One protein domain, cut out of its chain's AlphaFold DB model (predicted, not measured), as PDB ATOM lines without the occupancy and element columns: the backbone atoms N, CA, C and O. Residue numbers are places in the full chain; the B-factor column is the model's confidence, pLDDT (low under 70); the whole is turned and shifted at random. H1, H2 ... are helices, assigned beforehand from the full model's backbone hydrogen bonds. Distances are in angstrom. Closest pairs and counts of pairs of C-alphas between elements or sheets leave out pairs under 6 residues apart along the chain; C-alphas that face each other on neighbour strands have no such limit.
ATOM      1  N   GLU A  10      35.082  34.567 183.828       88.00
ATOM      2  CA  GLU A  10      34.884  35.832 184.520       88.00
ATOM      3  C   GLU A  10      34.752  35.691 186.041       88.00
ATOM      4  O   GLU A  10      35.111  36.630 186.751       88.00
ATOM      5  N   HIS A  11      34.347  34.520 186.540       89.38
ATOM      6  CA  HIS A  11      34.167  34.260 187.972       89.38
ATOM      7  C   HIS A  11      35.465  33.949 188.725       89.38
ATOM      8  O   HIS A  11      35.478  33.904 189.953       89.38
ATOM      9  N   ILE A  12      36.581  33.758 188.022       89.00
ATOM     10  CA  ILE A  12      37.889  33.649 188.670       89.00
ATOM     11  C   ILE A  12      38.372  35.075 188.979       89.00
ATOM     12  O   ILE A  12      38.413  35.890 188.059       89.00
ATOM     13  N   PRO A  13      38.788  35.432 190.202       90.19
ATOM     14  CA  PRO A  13      39.307  36.775 190.479       90.19
ATOM     15  C   PRO A  13      40.497  37.140 189.575       90.19
ATOM     16  O   PRO A  13      41.293  36.270 189.199       90.19
ATOM     17  N   LEU A  14      40.626  38.415 189.192       88.94
ATOM     18  CA  LEU A  14      41.708  38.869 188.302       88.94
ATOM     19  C   LEU A  14      43.089  38.636 188.927       88.94
ATOM     20  O   LEU A  14      44.041  38.305 188.223       88.94
ATOM     21  N   GLU A  15      43.173  38.720 190.251       88.69
ATOM     22  CA  GLU A  15      44.377  38.465 191.043       88.69
ATOM     23  C   GLU A  15      44.857  37.017 190.893       88.69
ATOM     24  O   GLU A  15      46.056  36.750 190.919       88.69
ATOM     25  N   VAL A  16      43.920  36.084 190.707       88.25
ATOM     26  CA  VAL A  16      44.198  34.654 190.530       88.25
ATOM     27  C   VAL A  16      44.508  34.332 189.067       88.25
ATOM     28  O   VAL A  16      45.380  33.513 188.784       88.25
ATOM     29  N   ARG A  17      43.817  34.986 188.122       85.12
ATOM     30  CA  ARG A  17      44.091  34.842 186.681       85.12
ATOM     31  C   ARG A  17      45.480  35.363 186.313       85.12
ATOM     32  O   ARG A  17      46.141  34.774 185.460       85.12
ATOM     33  N   GLY A  18      45.914  36.438 186.969       82.06
ATOM     34  CA  GLY A  18      47.141  37.148 186.635       82.06
ATOM     35  C   GLY A  18      47.059  37.852 185.278       82.06
ATOM     36  O   GLY A  18      46.032  37.849 184.600       82.06
ATOM     37  N   THR A  19      48.164  38.475 184.874       80.38
ATOM     38  CA  THR A  19      48.284  39.166 183.580       80.38
ATOM     39  C   THR A  19      48.482  38.202 182.411       80.38
ATOM     40  O   THR A  19      48.082  38.502 181.290       80.38
ATOM     41  N   GLU A  20      49.081  37.037 182.669       82.31
ATOM     42  CA  GLU A  20      49.349  35.998 181.677       82.31
ATOM     43  C   GLU A  20      48.674  34.690 182.081       82.31
ATOM     44  O   GLU A  20      48.975  34.100 183.121       82.31
ATOM     45  N   VAL A  21      47.778  34.209 181.221       84.31
ATOM     46  CA  VAL A  21      47.013  32.989 181.468       84.31
ATOM     47  C   VAL A  21      47.631  31.830 180.695       84.31
ATOM     48  O   VAL A  21      47.574  31.764 179.466       84.31
ATOM     49  N   TYR A  22      48.185  30.865 181.423       86.19
ATOM     50  CA  TYR A  22      48.739  29.648 180.835       86.19
ATOM     51  C   TYR A  22      47.627  28.681 180.413       86.19
ATOM     52  O   TYR A  22      46.645  28.483 181.130       86.19
ATOM     53  N   LYS A  23      47.815  27.978 179.287       89.75
ATOM     54  CA  LYS A  23      46.868  26.945 178.816       89.75
ATOM     55  C   LYS A  23      46.584  25.882 179.884       89.75
ATOM     56  O   LYS A  23      45.448  25.447 180.035       89.75
ATOM     57  N   SER A  24      47.602  25.494 180.653       89.94
ATOM     58  CA  SER A  24      47.488  24.556 181.779       89.94
ATOM     59  C   SER A  24      46.487  25.015 182.836       89.94
ATOM     60  O   SER A  24      45.753  24.194 183.380       89.94
ATOM     61  N   PHE A  25      46.432  26.318 183.105       91.62
ATOM     62  CA  PHE A  25      45.505  26.896 184.067       91.62
ATOM     63  C   PHE A  25      44.062  26.817 183.547       91.62
ATOM     64  O   PHE A  25      43.173  26.363 184.265       91.62
ATOM     65  N   VAL A  26      43.839  27.164 182.274       91.94
ATOM     66  CA  VAL A  26      42.523  27.041 181.613       91.94
ATOM     67  C   VAL A  26      42.043  25.588 181.588       91.94
ATOM     68  O   VAL A  26      40.870  25.311 181.834       91.94
ATOM     69  N   HIS A  27      42.944  24.640 181.329       92.12
ATOM     70  CA  HIS A  27      42.609  23.221 181.381       92.12
ATOM     71  C   HIS A  27      42.224  22.768 182.791       92.12
ATOM     72  O   HIS A  27      41.253  22.028 182.925       92.12
ATOM     73  N   GLY A  28      42.925  23.236 183.828       92.31
ATOM     74  CA  GLY A  28      42.577  22.938 185.219       92.31
ATOM     75  C   GLY A  28      41.189  23.465 185.590       92.31
ATOM     76  O   GLY A  28      40.375  22.715 186.124       92.31
ATOM     77  N   TRP A  29      40.869  24.703 185.199       93.88
ATOM     78  CA  TRP A  29      39.520  25.267 185.332       93.88
ATOM     79  C   TRP A  29      38.456  24.390 184.656       93.88
ATOM     80  O   TRP A  29      37.479  23.976 185.281       93.88
ATOM     81  N   ALA A  30      38.675  24.035 183.389       92.44
ATOM     82  CA  ALA A  30      37.738  23.210 182.636       92.44
ATOM     83  C   ALA A  30      37.540  21.818 183.264       92.44
ATOM     84  O   ALA A  30      36.445  21.257 183.185       92.44
ATOM     85  N   GLN A  31      38.573  21.246 183.890       94.25
ATOM     86  CA  GLN A  31      38.461  19.980 184.615       94.25
ATOM     87  C   GLN A  31      37.583  20.105 185.861       94.25
ATOM     88  O   GLN A  31      36.761  19.219 186.087       94.25
ATOM     89  N   ILE A  32      37.683  21.204 186.615       94.44
ATOM     90  CA  ILE A  32      36.822  21.461 187.782       94.44
ATOM     91  C   ILE A  32      35.359  21.588 187.354       94.44
ATOM     92  O   ILE A  32      34.499  20.898 187.899       94.44
ATOM     93  N   VAL A  33      35.076  22.393 186.326       93.06
ATOM     94  CA  VAL A  33      33.711  22.558 185.794       93.06
ATOM     95  C   VAL A  33      33.141  21.219 185.306       93.06
ATOM     96  O   VAL A  33      31.986  20.884 185.575       93.06
ATOM     97  N   ARG A  34      33.957  20.397 184.632       91.38
ATOM     98  CA  ARG A  34      33.549  19.042 184.225       91.38
ATOM     99  C   ARG A  34      33.277  18.137 185.422       91.38
ATOM    100  O   ARG A  34      32.285  17.413 185.393       91.38
ATOM    101  N   ALA A  35      34.115  18.180 186.456       92.88
ATOM    102  CA  ALA A  35      33.923  17.388 187.665       92.88
ATOM    103  C   ALA A  35      32.611  17.746 188.367       92.88
ATOM    104  O   ALA A  35      31.843  16.845 188.691       92.88
ATOM    105  N   ILE A  36      32.292  19.037 188.486       92.56
ATOM    106  CA  ILE A  36      30.988  19.507 188.973       92.56
ATOM    107  C   ILE A  36      29.854  18.900 188.142       92.56
ATOM    108  O   ILE A  36      28.964  18.254 188.693       92.56
ATOM    109  N   GLY A  37      29.925  19.020 186.812       89.75
ATOM    110  CA  GLY A  37      28.922  18.462 185.903       89.75
ATOM    111  C   GLY A  37      28.740  16.947 186.040       89.75
ATOM    112  O   GLY A  37      27.659  16.423 185.785       89.75
ATOM    113  N   VAL A  38      29.782  16.228 186.450       89.19
ATOM    114  CA  VAL A  38      29.726  14.789 186.702       89.19
ATOM    115  C   VAL A  38      29.123  14.461 188.071       89.19
ATOM    116  O   VAL A  38      28.394  13.477 188.171       89.19
ATOM    117  N   VAL A  39      29.397  15.268 189.099       90.50
ATOM    118  CA  VAL A  39      28.845  15.101 190.455       90.50
ATOM    119  C   VAL A  39      27.326  15.307 190.468       90.50
ATOM    120  O   VAL A  39      26.613  14.544 191.121       90.50
ATOM    121  N   VAL A  40      26.826  16.286 189.708       89.50
ATOM    122  CA  VAL A  40      25.393  16.635 189.684       89.50
ATOM    123  C   VAL A  40      24.555  15.778 188.735       89.50
ATOM    124  O   VAL A  40      23.338  15.701 188.891       89.50
ATOM    125  N   LYS A  41      25.163  15.140 187.725       84.38
ATOM    126  CA  LYS A  41      24.402  14.390 186.716       84.38
ATOM    127  C   LYS A  41      23.963  13.017 187.238       84.38
ATOM    128  O   LYS A  41      24.816  12.223 187.641       84.38
ATOM    129  N   PRO A  42      22.671  12.662 187.106       65.88
ATOM    130  CA  PRO A  42      22.216  11.296 187.326       65.88
ATOM    131  C   PRO A  42      22.908  10.371 186.322       65.88
ATOM    132  O   PRO A  42      22.805  10.548 185.106       65.88
ATOM    133  N   ARG A  43      23.643   9.370 186.804       69.00
ATOM    134  CA  ARG A  43      24.295   8.404 185.918       69.00
ATOM    135  C   ARG A  43      23.321   7.281 185.577       69.00
ATOM    136  O   ARG A  43      23.070   6.412 186.399       69.00
ATOM    137  N   SER A  44      22.884   7.222 184.319       58.56
ATOM    138  CA  SER A  44      21.966   6.190 183.801       58.56
ATOM    139  C   SER A  44      22.432   4.730 183.991       58.56
ATOM    140  O   SER A  44      21.629   3.822 183.820       58.56
ATOM    141  N   HIS A  45      23.707   4.489 184.324       57.91
ATOM    142  CA  HIS A  45      24.303   3.148 184.463       57.91
ATOM    143  C   HIS A  45      25.067   2.946 185.788       57.91
ATOM    144  O   HIS A  45      25.748   1.940 185.966       57.91
ATOM    145  N   SER A  46      25.001   3.897 186.725       58.28
ATOM    146  CA  SER A  46      25.696   3.814 188.015       58.28
ATOM    147  C   SER A  46      24.688   3.961 189.145       58.28
ATOM    148  O   SER A  46      23.864   4.861 189.119       58.28
ATOM    149  N   ARG A  47      24.796   3.108 190.171       59.00
ATOM    150  CA  ARG A  47      24.011   3.215 191.413       59.00
ATOM    151  C   ARG A  47      24.355   4.449 192.265       59.00
ATOM    152  O   ARG A  47      23.787   4.592 193.340       59.00
ATOM    153  N   ARG A  48      25.308   5.300 191.855       67.06
ATOM    154  CA  ARG A  48      25.577   6.557 192.568       67.06
ATOM    155  C   ARG A  48      24.457   7.541 192.241       67.06
ATOM    156  O   ARG A  48      24.338   7.987 191.100       67.06
ATOM    157  N   GLU A  49      23.663   7.854 193.256       73.25
ATOM    158  CA  GLU A  49      22.724   8.966 193.219       73.25
ATOM    159  C   GLU A  49      23.477  10.279 192.943       73.25
ATOM    160  O   GLU A  49      24.642  10.416 193.344       73.25
ATOM    161  N   PRO A  50      22.854  11.225 192.218       82.19
ATOM    162  CA  PRO A  50      23.414  12.559 192.062       82.19
ATOM    163  C   PRO A  50      23.646  13.181 193.441       82.19
ATOM    164  O   PRO A  50      22.827  13.034 194.348       82.19
ATOM    165  N   ALA A  51      24.776  13.864 193.600       86.56
ATOM    166  CA  ALA A  51      25.159  14.481 194.863       86.56
ATOM    167  C   ALA A  51      25.264  15.998 194.709       86.56
ATOM    168  O   ALA A  51      25.501  16.521 193.619       86.56
ATOM    169  N   LEU A  52      25.136  16.709 195.829       88.62
ATOM    170  CA  LEU A  52      25.406  18.141 195.866       88.62
ATOM    171  C   LEU A  52      26.879  18.398 195.502       88.62
ATOM    172  O   LEU A  52      27.762  17.700 196.022       88.62
ATOM    173  N   PRO A  53      27.179  19.386 194.641       92.00
ATOM    174  CA  PRO A  53      28.540  19.684 194.213       92.00
ATOM    175  C   PRO A  53      29.285  20.476 195.296       92.00
ATOM    176  O   PRO A  53      29.616  21.638 195.123       92.00
ATOM    177  N   THR A  54      29.542  19.864 196.450       93.31
ATOM    178  CA  THR A  54      30.378  20.474 197.491       93.31
ATOM    179  C   THR A  54      31.851  20.446 197.083       93.31
ATOM    180  O   THR A  54      32.264  19.604 196.282       93.31
ATOM    181  N   VAL A  55      32.672  21.320 197.677       93.81
ATOM    182  CA  VAL A  55      34.131  21.333 197.457       93.81
ATOM    183  C   VAL A  55      34.733  19.946 197.684       93.81
ATOM    184  O   VAL A  55      35.538  19.482 196.878       93.81
ATOM    185  N   GLU A  56      34.303  19.254 198.738       93.56
ATOM    186  CA  GLU A  56      34.751  17.898 199.051       93.56
ATOM    187  C   GLU A  56      34.351  16.893 197.962       93.56
ATOM    188  O   GLU A  56      35.197  16.141 197.481       93.56
ATOM    189  N   ASN A  57      33.087  16.897 197.524       91.75
ATOM    190  CA  ASN A  57      32.596  15.962 196.511       91.75
ATOM    191  C   ASN A  57      33.276  16.179 195.155       91.75
ATOM    192  O   ASN A  57      33.632  15.210 194.483       91.75
ATOM    193  N   VAL A  58      33.485  17.439 194.770       93.50
ATOM    194  CA  VAL A  58      34.174  17.804 193.527       93.50
ATOM    195  C   VAL A  58      35.650  17.440 193.609       93.50
ATOM    196  O   VAL A  58      36.172  16.824 192.685       93.50
ATOM    197  N   SER A  59      36.313  17.750 194.725       93.12
ATOM    198  CA  SER A  59      37.708  17.361 194.946       93.12
ATOM    199  C   SER A  59      37.853  15.845 194.874       93.12
ATOM    200  O   SER A  59      38.699  15.342 194.143       93.12
ATOM    201  N   ARG A  60      36.977  15.099 195.549       91.94
ATOM    202  CA  ARG A  60      36.965  13.638 195.492       91.94
ATOM    203  C   ARG A  60      36.776  13.121 194.066       91.94
ATOM    204  O   ARG A  60      37.524  12.242 193.663       91.94
ATOM    205  N   GLU A  61      35.862  13.683 193.272       92.25
ATOM    206  CA  GLU A  61      35.708  13.287 191.860       92.25
ATOM    207  C   GLU A  61      36.959  13.622 191.027       92.25
ATOM    208  O   GLU A  61      37.330  12.837 190.155       92.25
ATOM    209  N   LEU A  62      37.641  14.741 191.301       92.19
ATOM    210  CA  LEU A  62      38.905  15.098 190.645       92.19
ATOM    211  C   LEU A  62      40.035  14.118 190.985       92.19
ATOM    212  O   LEU A  62      40.848  13.825 190.113       92.19
ATOM    213  N   TRP A  63      40.078  13.598 192.215       90.00
ATOM    214  CA  TRP A  63      41.071  12.618 192.673       90.00
ATOM    215  C   TRP A  63      40.755  11.181 192.234       90.00
ATOM    216  O   TRP A  63      41.653  10.455 191.818       90.00
ATOM    217  N   GLU A  64      39.491  10.756 192.321       86.44
ATOM    218  CA  GLU A  64      39.053   9.379 192.036       86.44
ATOM    219  C   GLU A  64      39.044   9.045 190.533       86.44
ATOM    220  O   GLU A  64      38.972   7.872 190.160       86.44
ATOM    221  N   ARG A  65      39.074  10.051 189.651       81.69
ATOM    222  CA  ARG A  65      38.962   9.865 188.197       81.69
ATOM    223  C   ARG A  65      40.235  10.227 187.448       81.69
ATOM    224  O   ARG A  65      41.096  10.948 187.934       81.69
ATOM    225  N   ASN A  66      40.290   9.775 186.194       85.00
ATOM    226  CA  ASN A  66      41.373  10.025 185.238       85.00
ATOM    227  C   ASN A  66      41.407  11.480 184.720       85.00
ATOM    228  O   ASN A  66      41.523  11.711 183.516       85.00
ATOM    229  N   TYR A  67      41.267  12.471 185.603       89.88
ATOM    230  CA  TYR A  67      41.629  13.846 185.280       89.88
ATOM    231  C   TYR A  67      43.154  13.975 185.263       89.88
ATOM    232  O   TYR A  67      43.863  13.294 186.006       89.88
ATOM    233  N   ASP A  68      43.671  14.848 184.399       92.06
ATOM    234  CA  ASP A  68      45.103  15.133 184.382       92.06
ATOM    235  C   ASP A  68      45.458  16.003 185.587       92.06
ATOM    236  O   ASP A  68      45.269  17.222 185.563       92.06
ATOM    237  N   GLN A  69      46.004  15.352 186.615       93.50
ATOM    238  CA  GLN A  69      46.387  15.979 187.875       93.50
ATOM    239  C   GLN A  69      47.374  17.131 187.700       93.50
ATOM    240  O   GLN A  69      47.449  18.002 188.568       93.50
ATOM    241  N   ARG A  70      48.123  17.190 186.590       93.38
ATOM    242  CA  ARG A  70      49.057  18.291 186.330       93.38
ATOM    243  C   ARG A  70      48.312  19.606 186.154       93.38
ATOM    244  O   ARG A  70      48.768  20.630 186.657       93.38
ATOM    245  N   TYR A  71      47.168  19.587 185.472       93.06
ATOM    246  CA  TYR A  71      46.395  20.795 185.192       93.06
ATOM    247  C   TYR A  71      45.581  21.250 186.398       93.06
ATOM    248  O   TYR A  71      45.644  22.427 186.750       93.06
ATOM    249  N   THR A  72      44.901  20.334 187.089       92.62
ATOM    250  CA  THR A  72      44.225  20.639 188.358       92.62
ATOM    251  C   THR A  72      45.202  21.171 189.402       92.62
ATOM    252  O   THR A  72      44.964  22.235 189.968       92.62
ATOM    253  N   SER A  73      46.341  20.503 189.611       93.25
ATOM    254  CA  SER A  73      47.349  20.967 190.579       93.25
ATOM    255  C   SER A  73      47.932  22.326 190.194       93.25
ATOM    256  O   SER A  73      48.177  23.170 191.057       93.25
ATOM    257  N   HIS A  74      48.137  22.581 188.899       92.75
ATOM    258  CA  HIS A  74      48.625  23.876 188.432       92.75
ATOM    259  C   HIS A  74      47.610  24.996 188.680       92.75
ATOM    260  O   HIS A  74      47.988  26.067 189.143       92.75
ATOM    261  N   PHE A  75      46.325  24.748 188.422       93.75
ATOM    262  CA  PHE A  75      45.263  25.711 188.705       93.75
ATOM    263  C   PHE A  75      45.176  26.030 190.206       93.75
ATOM    264  O   PHE A  75      45.217  27.198 190.590       93.75
ATOM    265  N   LEU A  76      45.145  25.001 191.059       93.31
ATOM    266  CA  LEU A  76      45.053  25.170 192.513       93.31
ATOM    267  C   LEU A  76      46.297  25.854 193.104       93.31
ATOM    268  O   LEU A  76      46.177  26.741 193.946       93.31
ATOM    269  N   SER A  77      47.501  25.512 192.633       93.00
ATOM    270  CA  SER A  77      48.748  26.128 193.128       93.00
ATOM    271  C   SER A  77      48.894  27.608 192.762       93.00
ATOM    272  O   SER A  77      49.620  28.338 193.432       93.00
ATOM    273  N   ARG A  78      48.179  28.076 191.733       90.75
ATOM    274  CA  ARG A  78      48.097  29.492 191.344       90.75
ATOM    275  C   ARG A  78      47.023  30.274 192.110       90.75
ATOM    276  O   ARG A  78      46.763  31.422 191.775       90.75
ATOM    277  N   GLY A  79      46.412  29.676 193.134       92.12
ATOM    278  CA  GLY A  79      45.341  30.293 193.921       92.12
ATOM    279  C   GLY A  79      43.942  30.054 193.354       92.12
ATOM    280  O   GLY A  79      42.977  30.612 193.874       92.12
ATOM    281  N   GLY A  80      43.821  29.227 192.311       92.44
ATOM    282  CA  GLY A  80      42.541  28.740 191.818       92.44
ATOM    283  C   GLY A  80      41.810  27.931 192.888       92.44
ATOM    284  O   GLY A  80      42.427  27.243 193.701       92.44
ATOM    285  N   LYS A  81      40.483  28.022 192.889       95.00
ATOM    286  CA  LYS A  81      39.611  27.389 193.879       95.00
ATOM    287  C   LYS A  81      38.437  26.705 193.200       95.00
ATOM    288  O   LYS A  81      37.976  27.160 192.153       95.00
ATOM    289  N   VAL A  82      37.961  25.617 193.800       94.19
ATOM    290  CA  VAL A  82      36.747  24.923 193.337       94.19
ATOM    291  C   VAL A  82      35.529  25.817 193.554       94.19
ATOM    292  O   VAL A  82      34.625  25.854 192.728       94.19
ATOM    293  N   GLU A  83      35.562  26.594 194.629       95.50
ATOM    294  CA  GLU A  83      34.575  27.580 195.041       95.50
ATOM    295  C   GLU A  83      34.253  28.565 193.917       95.50
ATOM    296  O   GLU A  83      33.083  28.802 193.658       95.50
ATOM    297  N   PHE A  84      35.247  29.027 193.150       94.25
ATOM    298  CA  PHE A  84      34.997  29.927 192.016       94.25
ATOM    299  C   PHE A  84      34.102  29.293 190.943       94.25
ATOM    300  O   PHE A  84      33.287  29.973 190.329       94.25
ATOM    301  N   ALA A  85      34.232  27.983 190.717       92.38
ATOM    302  CA  ALA A  85      33.387  27.263 189.769       92.38
ATOM    303  C   ALA A  85      31.990  26.975 190.337       92.38
ATOM    304  O   ALA A  85      31.026  26.909 189.577       92.38
ATOM    305  N   LEU A  86      31.869  26.815 191.657       92.50
ATOM    306  CA  LEU A  86      30.577  26.667 192.327       92.50
ATOM    307  C   LEU A  86      29.806  27.984 192.347       92.50
ATOM    308  O   LEU A  86      28.626  27.985 192.014       92.50
ATOM    309  N   ASP A  87      30.472  29.096 192.648       92.25
ATOM    310  CA  ASP A  87      29.884  30.435 192.595       92.25
ATOM    311  C   ASP A  87      29.410  30.765 191.178       92.25
ATOM    312  O   ASP A  87      28.298  31.254 190.996       92.25
ATOM    313  N   ALA A  88      30.210  30.425 190.161       88.81
ATOM    314  CA  ALA A  88      29.807  30.577 188.768       88.81
ATOM    315  C   ALA A  88      28.571  29.740 188.411       88.81
ATOM    316  O   ALA A  88      27.662  30.222 187.737       88.81
ATOM    317  N   LEU A  89      28.513  28.489 188.884       88.75
ATOM    318  CA  LEU A  89      27.350  27.630 188.675       88.75
ATOM    319  C   LEU A  89      26.102  28.210 189.351       88.75
ATOM    320  O   LEU A  89      25.032  28.193 188.751       88.75
TER     321      LEU A  89
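AT A GLANCE: This is residues 10 to 89 of the 150 residues of the protein "Hypothetical protein" of Hemiselmis andersenii (UniProt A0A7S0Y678). One long helix, H2, runs through the body along its long axis, and three shorter helices, H3, H4 and H5, pack across it at large angles, H4 toward its first residues and H3 toward its last. The small helix H1 lies beyond the first end of H2 and touches no helix, while a loop, residues 41 to 54, runs out past the last end of H2 and folds back to H3. The printed part has 80 residues, with five named helices, H1 to H5 in that order, and no named strand; the class is all helix. The whole is compact, with a radius of gyration of the C-alphas of 12.9 A, but elongated, spanning 44 by 23 by 17 A.

HOW THE PARTS SIT: H2, residues 23 to 40, is the hub and touches three helices. With residues 24 to 32 alone it touches H4, residues 69 to 77, about perpendicular at 79 degrees; the closest C-alphas, of Gly 28 and Thr 72, are 4.2 A apart. With residues 31 to 39 alone it touches H3, residues 55 to 64, about perpendicular at 75 degrees, closest at the C-alphas of Ile 36 and Val 58, 5.8 A. With residues 29 to 36 alone it touches H5, residues 82 to 89, at a steep tilt of 67 degrees, the same way; the closest C-alphas, of Val 33 and Ala 85, are 6.2 A apart. H3 and H5 touch, with the C-alphas of Val 55 and Val 82 closest at 6.1 A; their steep tilt of 69 degrees, opposite ways, is only just short of about perpendicular. The helix packing is mostly crossed: of these 4 pairs, 0 are at a shallow tilt. H3 and H4 are close but not clearly touching. H4 and H5 are only just apart, closest 8.4 A. H1, residues 14 to 17, is only just apart from H2, closest 8.5 A. In H2, H3, H4 and H5 every O i to N i+4 pair is within hydrogen-bond range; H1 is too short for such a pair.

IN THESE COORDINATES: H2 measures 26.2 A from C-alpha 23 at (46.868, 26.945, 178.816) to C-alpha 40 at (25.393, 16.635, 189.684). H3 measures 14.0 A, H4 11.7 A, H5 10.8 A and H1 5.0 A. H1 begins at C-alpha 14 (41.708, 38.869, 188.302), and H5 ends at C-alpha 89 (27.350, 27.630, 188.675).

THE WHOLE: The C-alphas farthest apart, of Thr 19 and Arg 47, are 44.1 A apart. The printed part has no cut. The link from H2 to H3 is long, 14 residues; the other links are tight. The mean pLDDT of the printed part is 87.8, with residues 42 to 48 under 70.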